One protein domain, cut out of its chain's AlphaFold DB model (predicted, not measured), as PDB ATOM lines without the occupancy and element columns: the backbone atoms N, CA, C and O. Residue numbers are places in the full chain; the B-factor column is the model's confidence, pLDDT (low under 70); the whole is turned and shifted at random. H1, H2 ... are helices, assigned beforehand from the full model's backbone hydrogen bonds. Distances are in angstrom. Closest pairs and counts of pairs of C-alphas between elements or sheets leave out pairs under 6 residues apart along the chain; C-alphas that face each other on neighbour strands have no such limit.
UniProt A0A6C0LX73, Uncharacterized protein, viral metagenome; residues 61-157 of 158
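What this domain is: This is residues 61 to 157 of the 158 residues of an uncharacterized protein of viral metagenome (UniProt A0A6C0LX73). The longest helix, H5, folds back beside H4 as a hairpin, and a second pair, H6 and H2, runs opposite ways; together with H7, which packs crosswise on H4, they form a compact body. Residues 61 to 72, of which 69 to 72 belong to H1, stick out from it. The printed part has 97 residues with seven named helices, H1 to H7 in chain order, and no named strand; its class is all helix. It is compact, with a radius of gyration of the C-alphas of 13.7 A and spans of 41 by 31 by 23 A.

Where its parts are: H5, residues 114 to 126, measures 18.0 A from C-alpha 114 at (17.851, 44.649, -2.159) to C-alpha 126. H4 is residues 100 to 107, H3 94 to 98. H6, residues 136 to 145, measures 14.2 A; H2, residues 81 to 91, 15.3 A. H1, residues 69 to 79, measures 15.2 A from C-alpha 69 at (23.747, 33.626, -23.800). H7, residues 150 to 156, ends at (12.216, 29.409, -10.794).

How they stand to each other: H5 touches H4 in a helical hairpin, a shallow tilt of 31 degrees, opposite ways; the closest C-alphas, Leu 105 and Tyr 116, are 6.4 A apart. H7 touches H4 about perpendicular, at 74 degrees; C-alphas 104 and 156 are closest, 5.7 A. H6 touches H2 at a shallow tilt of 23 degrees, opposite ways, closest at C-alphas 89 and 136, 6.5 A. H3 touches H6, closest at C-alphas 94 and 136, 7.0 A. H1 is close to but not clearly touching H7, closest at C-alphas 77 and 150, 6.6 A. In H1 to H7 every O i to N i+4 pair is within hydrogen-bond range.

The domain as a whole: The C-alphas farthest apart, Arg 67 and Glu 130, are 41.7 A apart. The printed part has no cut and no long link. Its mean pLDDT is 78.1; residues 61 to 84 and 111 are under 70.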
ATOM      1  N   GLN A  61      17.485  22.207 -23.409       44.28
ATOM      2  CA  GLN A  61      18.791  21.675 -23.817       44.28
ATOM      3  C   GLN A  61      19.531  22.524 -24.865       44.28
ATOM      4  O   GLN A  61      20.731  22.746 -24.709       44.28
ATOM      5  N   LEU A  62      18.856  23.037 -25.901       43.84
ATOM      6  CA  LEU A  62      19.492  23.893 -26.921       43.84
ATOM      7  C   LEU A  62      19.682  25.339 -26.446       43.84
ATOM      8  O   LEU A  62      20.579  26.037 -26.911       43.84
ATOM      9  N   PHE A  63      18.862  25.791 -25.501       44.59
ATOM     10  CA  PHE A  63      18.945  27.134 -24.937       44.59
ATOM     11  C   PHE A  63      20.227  27.362 -24.108       44.59
ATOM     12  O   PHE A  63      20.777  28.466 -24.110       44.59
ATOM     13  N   PHE A  64      20.740  26.325 -23.433       44.41
ATOM     14  CA  PHE A  64      21.950  26.414 -22.602       44.41
ATOM     15  C   PHE A  64      23.274  26.273 -23.374       44.41
ATOM     16  O   PHE A  64      24.321  26.625 -22.835       44.41
ATOM     17  N   SER A  65      23.263  25.801 -24.625       49.47
ATOM     18  CA  SER A  65      24.492  25.498 -25.381       49.47
ATOM     19  C   SER A  65      25.087  26.685 -26.157       49.47
ATOM     20  O   SER A  65      26.210  26.601 -26.657       49.47
ATOM     21  N   TYR A  66      24.391  27.824 -26.241       47.38
ATOM     22  CA  TYR A  66      24.879  28.991 -26.983       47.38
ATOM     23  C   TYR A  66      25.830  29.872 -26.150       47.38
ATOM     24  O   TYR A  66      25.417  30.562 -25.217       47.38
ATOM     25  N   ARG A  67      27.103  29.946 -26.579       44.66
ATOM     26  CA  ARG A  67      28.172  30.826 -26.041       44.66
ATOM     27  C   ARG A  67      27.782  32.308 -25.895       44.66
ATOM     28  O   ARG A  67      28.368  33.015 -25.083       44.66
ATOM     29  N   ASP A  68      26.798  32.782 -26.657       52.56
ATOM     30  CA  ASP A  68      26.333  34.175 -26.652       52.56
ATOM     31  C   ASP A  68      25.147  34.443 -25.703       52.56
ATOM     32  O   ASP A  68      24.542  35.518 -25.767       52.56
ATOM     33  N   TYR A  69      24.828  33.514 -24.792       52.03
ATOM     34  CA  TYR A  69      23.747  33.626 -23.800       52.03
ATOM     35  C   TYR A  69      23.640  35.017 -23.158       52.03
ATOM     36  O   TYR A  69      22.567  35.616 -23.148       52.03
ATOM     37  N   CYS A  70      24.750  35.591 -22.686       53.38
ATOM     38  CA  CYS A  70      24.744  36.903 -22.032       53.38
ATOM     39  C   CYS A  70      24.361  38.054 -22.980       53.38
ATOM     40  O   CYS A  70      23.668  38.989 -22.567       53.38
ATOM     41  N   LYS A  71      24.788  38.011 -24.250       53.91
ATOM     42  CA  LYS A  71      24.422  39.022 -25.258       53.91
ATOM     43  C   LYS A  71      22.971  38.847 -25.690       53.91
ATOM     44  O   LYS A  71      22.220  39.821 -25.729       53.91
ATOM     45  N   TRP A  72      22.560  37.606 -25.924       54.72
ATOM     46  CA  TRP A  72      21.195  37.268 -26.303       54.72
ATOM     47  C   TRP A  72      20.192  37.605 -25.211       54.72
ATOM     48  O   TRP A  72      19.183  38.247 -25.477       54.72
ATOM     49  N   GLN A  73      20.500  37.283 -23.961       55.62
ATOM     50  CA  GLN A  73      19.678  37.630 -22.815       55.62
ATOM     51  C   GLN A  73      19.539  39.146 -22.648       55.62
ATOM     52  O   GLN A  73      18.454  39.618 -22.313       55.62
ATOM     53  N   LYS A  74      20.595  39.931 -22.903       55.66
ATOM     54  CA  LYS A  74      20.515  41.402 -22.888       55.66
ATOM     55  C   LYS A  74      19.581  41.930 -23.980       55.66
ATOM     56  O   LYS A  74      18.730  42.764 -23.682       55.66
ATOM     57  N   ILE A  75      19.699  41.427 -25.209       51.34
ATOM     58  CA  ILE A  75      18.856  41.835 -26.344       51.34
ATOM     59  C   ILE A  75      17.403  41.398 -26.106       51.34
ATOM     60  O   ILE A  75      16.480  42.207 -26.159       51.34
ATOM     61  N   PHE A  76      17.187  40.144 -25.732       56.69
ATOM     62  CA  PHE A  76      15.861  39.578 -25.521       56.69
ATOM     63  C   PHE A  76      15.136  40.213 -24.325       56.69
ATOM     64  O   PHE A  76      13.975  40.598 -24.444       56.69
ATOM     65  N   ASN A  77      15.826  40.447 -23.201       57.62
ATOM     66  CA  ASN A  77      15.254  41.198 -22.077       57.62
ATOM     67  C   ASN A  77      14.998  42.672 -22.421       57.62
ATOM     68  O   ASN A  77      14.183  43.304 -21.758       57.62
ATOM     69  N   LYS A  78      15.697  43.263 -23.394       56.69
ATOM     70  CA  LYS A  78      15.456  44.656 -23.794       56.69
ATOM     71  C   LYS A  78      14.222  44.775 -24.688       56.69
ATOM     72  O   LYS A  78      13.437  45.693 -24.489       56.69
ATOM     73  N   TYR A  79      14.033  43.840 -25.619       53.69
ATOM     74  CA  TYR A  79      13.021  43.962 -26.673       53.69
ATOM     75  C   TYR A  79      11.767  43.095 -26.472       53.69
ATOM     76  O   TYR A  79      10.735  43.399 -27.057       53.69
ATOM     77  N   ASN A  80      11.807  42.055 -25.626       62.66
ATOM     78  CA  ASN A  80      10.746  41.039 -25.572       62.66
ATOM     79  C   ASN A  80      10.131  40.795 -24.179       62.66
ATOM     80  O   ASN A  80       9.448  39.790 -24.006       62.66
ATOM     81  N   LYS A  81      10.287  41.691 -23.188       65.12
ATOM     82  CA  LYS A  81       9.690  41.507 -21.837       65.12
ATOM     83  C   LYS A  81       8.196  41.196 -21.873       65.12
ATOM     84  O   LYS A  81       7.762  40.211 -21.291       65.12
ATOM     85  N   VAL A  82       7.431  41.985 -22.625       66.44
ATOM     86  CA  VAL A  82       5.980  41.791 -22.775       66.44
ATOM     87  C   VAL A  82       5.665  40.437 -23.419       66.44
ATOM     88  O   VAL A  82       4.733  39.759 -22.996       66.44
ATOM     89  N   LYS A  83       6.472  39.997 -24.393       67.12
ATOM     90  CA  LYS A  83       6.303  38.689 -25.044       67.12
ATOM     91  C   LYS A  83       6.608  37.533 -24.096       67.12
ATOM     92  O   LYS A  83       5.880  36.552 -24.115       67.12
ATOM     93  N   ILE A  84       7.624  37.662 -23.242       68.69
ATOM     94  CA  ILE A  84       7.939  36.663 -22.208       68.69
ATOM     95  C   ILE A  84       6.777  36.540 -21.229       68.69
ATOM     96  O   ILE A  84       6.336  35.432 -20.952       68.69
ATOM     97  N   TYR A  85       6.259  37.668 -20.740       78.31
ATOM     98  CA  TYR A  85       5.146  37.671 -19.791       78.31
ATOM     99  C   TYR A  85       3.909  37.013 -20.402       78.31
ATOM    100  O   TYR A  85       3.332  36.117 -19.796       78.31
ATOM    101  N   ARG A  86       3.562  37.387 -21.640       70.25
ATOM    102  CA  ARG A  86       2.461  36.764 -22.386       70.25
ATOM    103  C   ARG A  86       2.689  35.267 -22.605       70.25
ATOM    104  O   ARG A  86       1.787  34.485 -22.341       70.25
ATOM    105  N   TYR A  87       3.886  34.866 -23.032       75.06
ATOM    106  CA  TYR A  87       4.231  33.460 -23.251       75.06
ATOM    107  C   TYR A  87       4.062  32.632 -21.978       75.06
ATOM    108  O   TYR A  87       3.413  31.595 -22.013       75.06
ATOM    109  N   VAL A  88       4.595  33.112 -20.853       74.62
ATOM    110  CA  VAL A  88       4.475  32.441 -19.556       74.62
ATOM    111  C   VAL A  88       3.007  32.296 -19.151       74.62
ATOM    112  O   VAL A  88       2.575  31.205 -18.800       74.62
ATOM    113  N   LEU A  89       2.224  33.371 -19.257       78.19
ATOM    114  CA  LEU A  89       0.821  33.368 -18.831       78.19
ATOM    115  C   LEU A  89      -0.079  32.461 -19.680       78.19
ATOM    116  O   LEU A  89      -1.098  31.980 -19.179       78.19
ATOM    117  N   VAL A  90       0.273  32.267 -20.953       76.00
ATOM    118  CA  VAL A  90      -0.464  31.416 -21.897       76.00
ATOM    119  C   VAL A  90      -0.012  29.961 -21.817       76.00
ATOM    120  O   VAL A  90      -0.853  29.071 -21.861       76.00
ATOM    121  N   LYS A  91       1.298  29.710 -21.719       78.56
ATOM    122  CA  LYS A  91       1.861  28.356 -21.783       78.56
ATOM    123  C   LYS A  91       1.591  27.536 -20.527       78.56
ATOM    124  O   LYS A  91       1.388  26.333 -20.641       78.56
ATOM    125  N   TYR A  92       1.670  28.160 -19.356       79.19
ATOM    126  CA  TYR A  92       1.583  27.447 -18.087       79.19
ATOM    127  C   TYR A  92       0.158  27.466 -17.534       79.19
ATOM    128  O   TYR A  92      -0.635  28.383 -17.798       79.19
ATOM    129  N   ASN A  93      -0.173  26.430 -16.766       86.88
ATOM    130  CA  ASN A  93      -1.462  26.359 -16.104       86.88
ATOM    131  C   ASN A  93      -1.562  27.458 -15.051       86.88
ATOM    132  O   ASN A  93      -0.575  27.889 -14.455       86.88
ATOM    133  N   LEU A  94      -2.786  27.940 -14.835       86.62
ATOM    134  CA  LEU A  94      -3.015  29.023 -13.886       86.62
ATOM    135  C   LEU A  94      -2.570  28.623 -12.477       86.62
ATOM    136  O   LEU A  94      -2.047  29.469 -11.762       86.62
ATOM    137  N   GLU A  95      -2.747  27.357 -12.097       87.62
ATOM    138  CA  GLU A  95      -2.299  26.857 -10.799       87.62
ATOM    139  C   GLU A  95      -0.804  27.087 -10.597       87.62
ATOM    140  O   GLU A  95      -0.449  27.802  -9.666       87.62
ATOM    141  N   ASP A  96       0.049  26.638 -11.518       85.38
ATOM    142  CA  ASP A  96       1.507  26.809 -11.423       85.38
ATOM    143  C   ASP A  96       1.907  28.290 -11.380       85.38
ATOM    144  O   ASP A  96       2.729  28.731 -10.571       85.38
ATOM    145  N   ILE A  97       1.265  29.105 -12.221       89.62
ATOM    146  CA  ILE A  97       1.559  30.536 -12.335       89.62
ATOM    147  C   ILE A  97       1.241  31.281 -11.029       89.62
ATOM    148  O   ILE A  97       1.951  32.227 -10.671       89.62
ATOM    149  N   ARG A  98       0.197  30.876 -10.294       93.38
ATOM    150  CA  ARG A  98      -0.230  31.545  -9.052       93.38
ATOM    151  C   ARG A  98       0.826  31.498  -7.954       93.38
ATOM    152  O   ARG A  98       0.856  32.419  -7.140       93.38
ATOM    153  N   TYR A  99       1.674  30.469  -7.943       91.88
ATOM    154  CA  TYR A  99       2.746  30.283  -6.957       91.88
ATOM    155  C   TYR A  99       4.085  30.885  -7.395       91.88
ATOM    156  O   TYR A  99       5.062  30.846  -6.637       91.88
ATOM    157  N   PHE A 100       4.167  31.420  -8.616       91.69
ATOM    158  CA  PHE A 100       5.416  31.952  -9.150       91.69
ATOM    159  C   PHE A 100       6.028  33.065  -8.282       91.69
ATOM    160  O   PHE A 100       7.235  33.004  -8.051       91.69
ATOM    161  N   PRO A 101       5.273  34.064  -7.773       92.88
ATOM    162  CA  PRO A 101       5.854  35.146  -6.974       92.88
ATOM    163  C   PRO A 101       6.593  34.650  -5.722       92.88
ATOM    164  O   PRO A 101       7.703  35.096  -5.441       92.88
ATOM    165  N   GLU A 102       6.036  33.671  -5.010       92.06
ATOM    166  CA  GLU A 102       6.687  33.048  -3.854       92.06
ATOM    167  C   GLU A 102       7.863  32.169  -4.265       92.06
ATOM    168  O   GLU A 102       8.919  32.182  -3.635       92.06
ATOM    169  N   SER A 103       7.705  31.420  -5.355       91.06
ATOM    170  CA  SER A 103       8.763  30.552  -5.871       91.06
ATOM    171  C   SER A 103       9.974  31.367  -6.334       91.06
ATOM    172  O   SER A 103      11.115  30.940  -6.162       91.06
ATOM    173  N   LEU A 104       9.744  32.579  -6.844       90.81
ATOM    174  CA  LEU A 104      10.775  33.557  -7.170       90.81
ATOM    175  C   LEU A 104      11.548  34.028  -5.940       90.81
ATOM    176  O   LEU A 104      12.780  34.081  -5.989       90.81
ATOM    177  N   LEU A 105      10.843  34.355  -4.857       89.62
ATOM    178  CA  LEU A 105      11.466  34.760  -3.597       89.62
ATOM    179  C   LEU A 105      12.325  33.639  -3.005       89.62
ATOM    180  O   LEU A 105      13.405  33.923  -2.497       89.62
ATOM    181  N   ASN A 106      11.885  32.386  -3.135       85.25
ATOM    182  CA  ASN A 106      12.579  31.227  -2.575       85.25
ATOM    183  C   ASN A 106      13.767  30.753  -3.422       85.25
ATOM    184  O   ASN A 106      14.786  30.351  -2.871       85.25
ATOM    185  N   LYS A 107      13.637  30.750  -4.757       79.81
ATOM    186  CA  LYS A 107      14.616  30.106  -5.652       79.81
ATOM    187  C   LYS A 107      15.573  31.078  -6.331       79.81
ATOM    188  O   LYS A 107      16.729  30.734  -6.543       79.81
ATOM    189  N   ALA A 108      15.108  32.260  -6.734       70.38
ATOM    190  CA  ALA A 108      15.876  33.132  -7.632       70.38
ATOM    191  C   ALA A 108      16.481  34.363  -6.947       70.38
ATOM    192  O   ALA A 108      17.350  35.024  -7.523       70.38
ATOM    193  N   CYS A 109      16.013  34.698  -5.746       73.12
ATOM    194  CA  CYS A 109      16.481  35.851  -4.996       73.12
ATOM    195  C   CYS A 109      17.405  35.405  -3.861       73.12
ATOM    196  O   CYS A 109      17.039  34.555  -3.058       73.12
ATOM    197  N   VAL A 110      18.590  36.013  -3.756       75.50
ATOM    198  CA  VAL A 110      19.440  35.837  -2.569       75.50
ATOM    199  C   VAL A 110      18.731  36.500  -1.391       75.50
ATOM    200  O   VAL A 110      18.375  37.685  -1.474       75.50
ATOM    201  N   MET A 111      18.515  35.736  -0.321       66.56
ATOM    202  CA  MET A 111      17.879  36.207   0.909       66.56
ATOM    203  C   MET A 111      18.617  37.459   1.416       66.56
ATOM    204  O   MET A 111      19.843  37.516   1.370       66.56
ATOM    205  N   HIS A 112      17.874  38.492   1.825       72.75
ATOM    206  CA  HIS A 112      18.394  39.814   2.233       72.75
ATOM    207  C   HIS A 112      19.004  40.703   1.134       72.75
ATOM    208  O   HIS A 112      19.452  41.811   1.427       72.75
ATOM    209  N   SER A 113      18.984  40.303  -0.141       84.06
ATOM    210  CA  SER A 113      19.351  41.228  -1.223       84.06
ATOM    211  C   SER A 113      18.325  42.360  -1.374       84.06
ATOM    212  O   SER A 113      17.131  42.175  -1.140       84.06
ATOM    213  N   SER A 114      18.760  43.529  -1.854       85.44
ATOM    214  CA  SER A 114      17.851  44.649  -2.159       85.44
ATOM    215  C   SER A 114      16.726  44.237  -3.113       85.44
ATOM    216  O   SER A 114      15.575  44.629  -2.944       85.44
ATOM    217  N   ARG A 115      17.039  43.372  -4.085       87.06
ATOM    218  CA  ARG A 115      16.058  42.795  -5.008       87.06
ATOM    219  C   ARG A 115      15.022  41.933  -4.287       87.06
ATOM    220  O   ARG A 115      13.841  42.061  -4.599       87.06
ATOM    221  N   TYR A 116      15.460  41.090  -3.351       89.94
ATOM    222  CA  TYR A 116      14.576  40.268  -2.528       89.94
ATOM    223  C   TYR A 116      13.620  41.139  -1.711       89.94
ATOM    224  O   TYR A 116      12.417  40.931  -1.784       89.94
ATOM    225  N   LEU A 117      14.142  42.147  -1.002       89.50
ATOM    226  CA  LEU A 117      13.337  43.027  -0.149       89.50
ATOM    227  C   LEU A 117      12.264  43.779  -0.947       89.50
ATOM    228  O   LEU A 117      11.113  43.800  -0.535       89.50
ATOM    229  N   ILE A 118      12.618  44.315  -2.122       91.00
ATOM    230  CA  ILE A 118      11.668  45.018  -3.001       91.00
ATOM    231  C   ILE A 118      10.550  44.086  -3.479       91.00
ATOM    232  O   ILE A 118       9.382  44.464  -3.459       91.00
ATOM    233  N   ILE A 119      10.896  42.879  -3.942       92.31
ATOM    234  CA  ILE A 119       9.887  41.926  -4.428       92.31
ATOM    235  C   ILE A 119       9.011  41.460  -3.266       92.31
ATOM    236  O   ILE A 119       7.798  41.374  -3.430       92.31
ATOM    237  N   LYS A 120       9.616  41.159  -2.112       93.19
ATOM    238  CA  LYS A 120       8.914  40.680  -0.922       93.19
ATOM    239  C   LYS A 120       7.882  41.703  -0.457       93.19
ATOM    240  O   LYS A 120       6.713  41.355  -0.362       93.19
ATOM    241  N   ASP A 121       8.302  42.953  -0.280       94.31
ATOM    242  CA  ASP A 121       7.417  44.052   0.109       94.31
ATOM    243  C   ASP A 121       6.267  44.233  -0.894       94.31
ATOM    244  O   ASP A 121       5.100  44.324  -0.516       94.31
ATOM    245  N   TRP A 122       6.565  44.181  -2.197       94.94
ATOM    246  CA  TRP A 122       5.519  44.290  -3.208       94.94
ATOM    247  C   TRP A 122       4.508  43.140  -3.117       94.94
ATOM    248  O   TRP A 122       3.306  43.389  -3.189       94.94
ATOM    249  N   VAL A 123       4.976  41.897  -2.964       94.25
ATOM    250  CA  VAL A 123       4.114  40.710  -2.835       94.25
ATOM    251  C   VAL A 123       3.240  40.809  -1.589       94.25
ATOM    252  O   VAL A 123       2.044  40.557  -1.683       94.25
ATOM    253  N   GLU A 124       3.808  41.212  -0.455       93.75
ATOM    254  CA  GLU A 124       3.083  41.325   0.814       93.75
ATOM    255  C   GLU A 124       1.996  42.408   0.767       93.75
ATOM    256  O   GLU A 124       0.887  42.179   1.254       93.75
ATOM    257  N   ASN A 125       2.281  43.538   0.113       93.81
ATOM    258  CA  ASN A 125       1.402  44.709   0.116       93.81
ATOM    259  C   ASN A 125       0.416  44.779  -1.063       93.81
ATOM    260  O   ASN A 125      -0.604  45.455  -0.959       93.81
ATOM    261  N   ASN A 126       0.709  44.135  -2.201       93.75
ATOM    262  CA  ASN A 126      -0.074  44.310  -3.438       93.75
ATOM    263  C   ASN A 126      -0.692  43.016  -3.971       93.75
ATOM    264  O   ASN A 126      -1.653  43.078  -4.737       93.75
ATOM    265  N   LEU A 127      -0.142  41.846  -3.629       94.44
ATOM    266  CA  LEU A 127      -0.629  40.581  -4.166       94.44
ATOM    267  C   LEU A 127      -1.642  39.946  -3.209       94.44
ATOM    268  O   LEU A 127      -1.444  39.912  -1.998       94.44
ATOM    269  N   ILE A 128      -2.725  39.388  -3.758       93.00
ATOM    270  CA  ILE A 128      -3.730  38.668  -2.965       93.00
ATOM    271  C   ILE A 128      -3.043  37.523  -2.207       93.00
ATOM    272  O   ILE A 128      -2.426  36.648  -2.820       93.00
ATOM    273  N   GLN A 129      -3.162  37.514  -0.879       90.44
ATOM    274  CA  GLN A 129      -2.510  36.519  -0.019       90.44
ATOM    275  C   GLN A 129      -3.043  35.100  -0.274       90.44
ATOM    276  O   GLN A 129      -2.290  34.127  -0.306       90.44
ATOM    277  N   GLU A 130      -4.340  34.983  -0.555       92.25
ATOM    278  CA  GLU A 130      -4.971  33.719  -0.918       92.25
ATOM    279  C   GLU A 130      -4.644  33.331  -2.372       92.25
ATOM    280  O   GLU A 130      -5.239  33.821  -3.336       92.25
ATOM    281  N   LYS A 131      -3.669  32.431  -2.538       91.19
ATOM    282  CA  LYS A 131      -3.077  32.073  -3.842       91.19
ATOM    283  C   LYS A 131      -4.095  31.551  -4.858       91.19
ATOM    284  O   LYS A 131      -3.988  31.860  -6.043       91.19
ATOM    285  N   SER A 132      -5.109  30.815  -4.403       90.56
ATOM    286  CA  SER A 132      -6.200  30.274  -5.228       90.56
ATOM    287  C   SER A 132      -7.086  31.355  -5.860       90.56
ATOM    288  O   SER A 132      -7.723  31.095  -6.881       90.56
ATOM    289  N   LYS A 133      -7.114  32.571  -5.305       93.44
ATOM    290  CA  LYS A 133      -7.924  33.690  -5.816       93.44
ATOM    291  C   LYS A 133      -7.193  34.565  -6.829       93.44
ATOM    292  O   LYS A 133      -7.819  35.389  -7.485       93.44
ATOM    293  N   ARG A 134      -5.885  34.371  -7.004       93.88
ATOM    294  CA  ARG A 134      -5.085  35.151  -7.954       93.88
ATOM    295  C   ARG A 134      -5.486  34.855  -9.394       93.88
ATOM    296  O   ARG A 134      -5.710  33.707  -9.794       93.88
ATOM    297  N   THR A 135      -5.525  35.902 -10.194       93.44
ATOM    298  CA  THR A 135      -5.831  35.862 -11.621       93.44
ATOM    299  C   THR A 135      -4.558  35.989 -12.455       93.44
ATOM    300  O   THR A 135      -3.509  36.424 -11.978       93.44
ATOM    301  N   ARG A 136      -4.639  35.665 -13.754       89.12
ATOM    302  CA  ARG A 136      -3.532  35.933 -14.694       89.12
ATOM    303  C   ARG A 136      -3.168  37.418 -14.752       89.12
ATOM    304  O   ARG A 136      -2.013  37.741 -15.015       89.12
ATOM    305  N   ARG A 137      -4.137  38.312 -14.518       90.44
ATOM    306  CA  ARG A 137      -3.913  39.760 -14.504       90.44
ATOM    307  C   ARG A 137      -3.050  40.167 -13.313       90.44
ATOM    308  O   ARG A 137      -2.099  40.906 -13.520       90.44
ATOM    309  N   ASP A 138      -3.298  39.609 -12.131       92.50
ATOM    310  CA  ASP A 138      -2.495  39.906 -10.935       92.50
ATOM    311  C   ASP A 138      -1.035  39.480 -11.128       92.50
ATOM    312  O   ASP A 138      -0.101  40.202 -10.779       92.50
ATOM    313  N   ILE A 139      -0.822  38.321 -11.761       93.50
ATOM    314  CA  ILE A 139       0.527  37.816 -12.036       93.50
ATOM    315  C   ILE A 139       1.210  38.605 -13.163       93.50
ATOM    316  O   ILE A 139       2.417  38.850 -13.109       93.50
ATOM    317  N   LEU A 140       0.453  39.063 -14.163       90.62
ATOM    318  CA  LEU A 140       0.967  39.983 -15.176       90.62
ATOM    319  C   LEU A 140       1.409  41.311 -14.550       90.62
ATOM    320  O   LEU A 140       2.498  41.798 -14.862       90.62
ATOM    321  N   ASP A 141       0.600  41.875 -13.655       93.19
ATOM    322  CA  ASP A 141       0.934  43.107 -12.943       93.19
ATOM    323  C   ASP A 141       2.173  42.921 -12.072       93.19
ATOM    324  O   ASP A 141       3.089  43.745 -12.133       93.19
ATOM    325  N   PHE A 142       2.278  41.791 -11.370       94.44
ATOM    326  CA  PHE A 142       3.498  41.412 -10.665       94.44
ATOM    327  C   PHE A 142       4.719  41.421 -11.600       94.44
ATOM    328  O   PHE A 142       5.736  42.038 -11.268       94.44
ATOM    329  N   PHE A 143       4.628  40.808 -12.789       90.38
ATOM    330  CA  PHE A 143       5.726  40.780 -13.762       90.38
ATOM    331  C   PHE A 143       6.149  42.168 -14.233       90.38
ATOM    332  O   PHE A 143       7.350  42.463 -14.287       90.38
ATOM    333  N   ILE A 144       5.175  43.017 -14.557       87.62
ATOM    334  CA  ILE A 144       5.404  44.368 -15.069       87.62
ATOM    335  C   ILE A 144       6.006  45.252 -13.975       87.62
ATOM    336  O   ILE A 144       7.073  45.840 -14.181       87.62
ATOM    337  N   LYS A 145       5.359  45.325 -12.805       91.69
ATOM    338  CA  LYS A 145       5.757  46.205 -11.697       91.69
ATOM    339  C   LYS A 145       7.115  45.813 -11.131       91.69
ATOM    340  O   LYS A 145       7.959  46.681 -10.917       91.69
ATOM    341  N   ASN A 146       7.386  44.513 -11.018       89.31
ATOM    342  CA  ASN A 146       8.667  44.022 -10.523       89.31
ATOM    343  C   ASN A 146       9.720  43.843 -11.621       89.31
ATOM    344  O   ASN A 146      10.841  43.449 -11.310       89.31
ATOM    345  N   ARG A 147       9.425  44.155 -12.890       87.50
ATOM    346  CA  ARG A 147      10.369  44.049 -14.022       87.50
ATOM    347  C   ARG A 147      11.060  42.680 -14.090       87.50
ATOM    348  O   ARG A 147      12.284  42.616 -14.261       87.50
ATOM    349  N   ILE A 148      10.284  41.607 -13.938       86.75
ATOM    350  CA  ILE A 148      10.789  40.227 -13.917       86.75
ATOM    351  C   ILE A 148      11.563  39.925 -15.207       86.75
ATOM    352  O   ILE A 148      11.151  40.297 -16.308       86.75
ATOM    353  N   ARG A 149      12.733  39.306 -15.076       80.81
ATOM    354  CA  ARG A 149      13.670  39.008 -16.168       80.81
ATOM    355  C   ARG A 149      13.525  37.561 -16.611       80.81
ATOM    356  O   ARG A 149      13.180  36.696 -15.816       80.81
ATOM    357  N   LEU A 150      13.932  37.262 -17.845       71.44
ATOM    358  CA  LEU A 150      13.913  35.883 -18.341       71.44
ATOM    359  C   LEU A 150      14.706  34.920 -17.444       71.44
ATOM    360  O   LEU A 150      14.245  33.818 -17.184       71.44
ATOM    361  N   LYS A 151      15.875  35.341 -16.937       73.06
ATOM    362  CA  LYS A 151      16.670  34.504 -16.022       73.06
ATOM    363  C   LYS A 151      15.900  34.111 -14.767       73.06
ATOM    364  O   LYS A 151      16.046  32.992 -14.316       73.06
ATOM    365  N   GLU A 152      15.103  35.030 -14.226       80.38
ATOM    366  CA  GLU A 152      14.313  34.807 -13.017       80.38
ATOM    367  C   GLU A 152      13.230  33.762 -13.315       80.38
ATOM    368  O   GLU A 152      13.091  32.804 -12.573       80.38
ATOM    369  N   VAL A 153      12.564  33.863 -14.469       79.81
ATOM    370  CA  VAL A 153      11.586  32.863 -14.930       79.81
ATOM    371  C   VAL A 153      12.215  31.476 -15.096       79.81
ATOM    372  O   VAL A 153      11.680  30.489 -14.605       79.81
ATOM    373  N   LEU A 154      13.369  31.399 -15.763       73.44
ATOM    374  CA  LEU A 154      14.058  30.132 -16.021       73.44
ATOM    375  C   LEU A 154      14.581  29.469 -14.746       73.44
ATOM    376  O   LEU A 154      14.563  28.249 -14.649       73.44
ATOM    377  N   PHE A 155      15.062  30.265 -13.790       74.25
ATOM    378  CA  PHE A 155      15.623  29.752 -12.542       74.25
ATOM    379  C   PHE A 155      14.538  29.227 -11.596       74.25
ATOM    380  O   PHE A 155      14.763  28.271 -10.860       74.25
ATOM    381  N   VAL A 156      13.355  29.846 -11.613       80.88
ATOM    382  CA  VAL A 156      12.216  29.409 -10.794       80.88
ATOM    383  C   VAL A 156      11.573  28.145 -11.360       80.88
ATOM    384  O   VAL A 156      11.242  27.237 -10.587       80.88
ATOM    385  N   GLY A 157      11.433  28.092 -12.689       73.56
ATOM    386  CA  GLY A 157      10.626  27.086 -13.371       73.56
ATOM    387  C   GLY A 157       9.126  27.281 -13.128       73.56
ATOM    388  O   GLY A 157       8.709  28.247 -12.489       73.56
TER     389      GLY A 157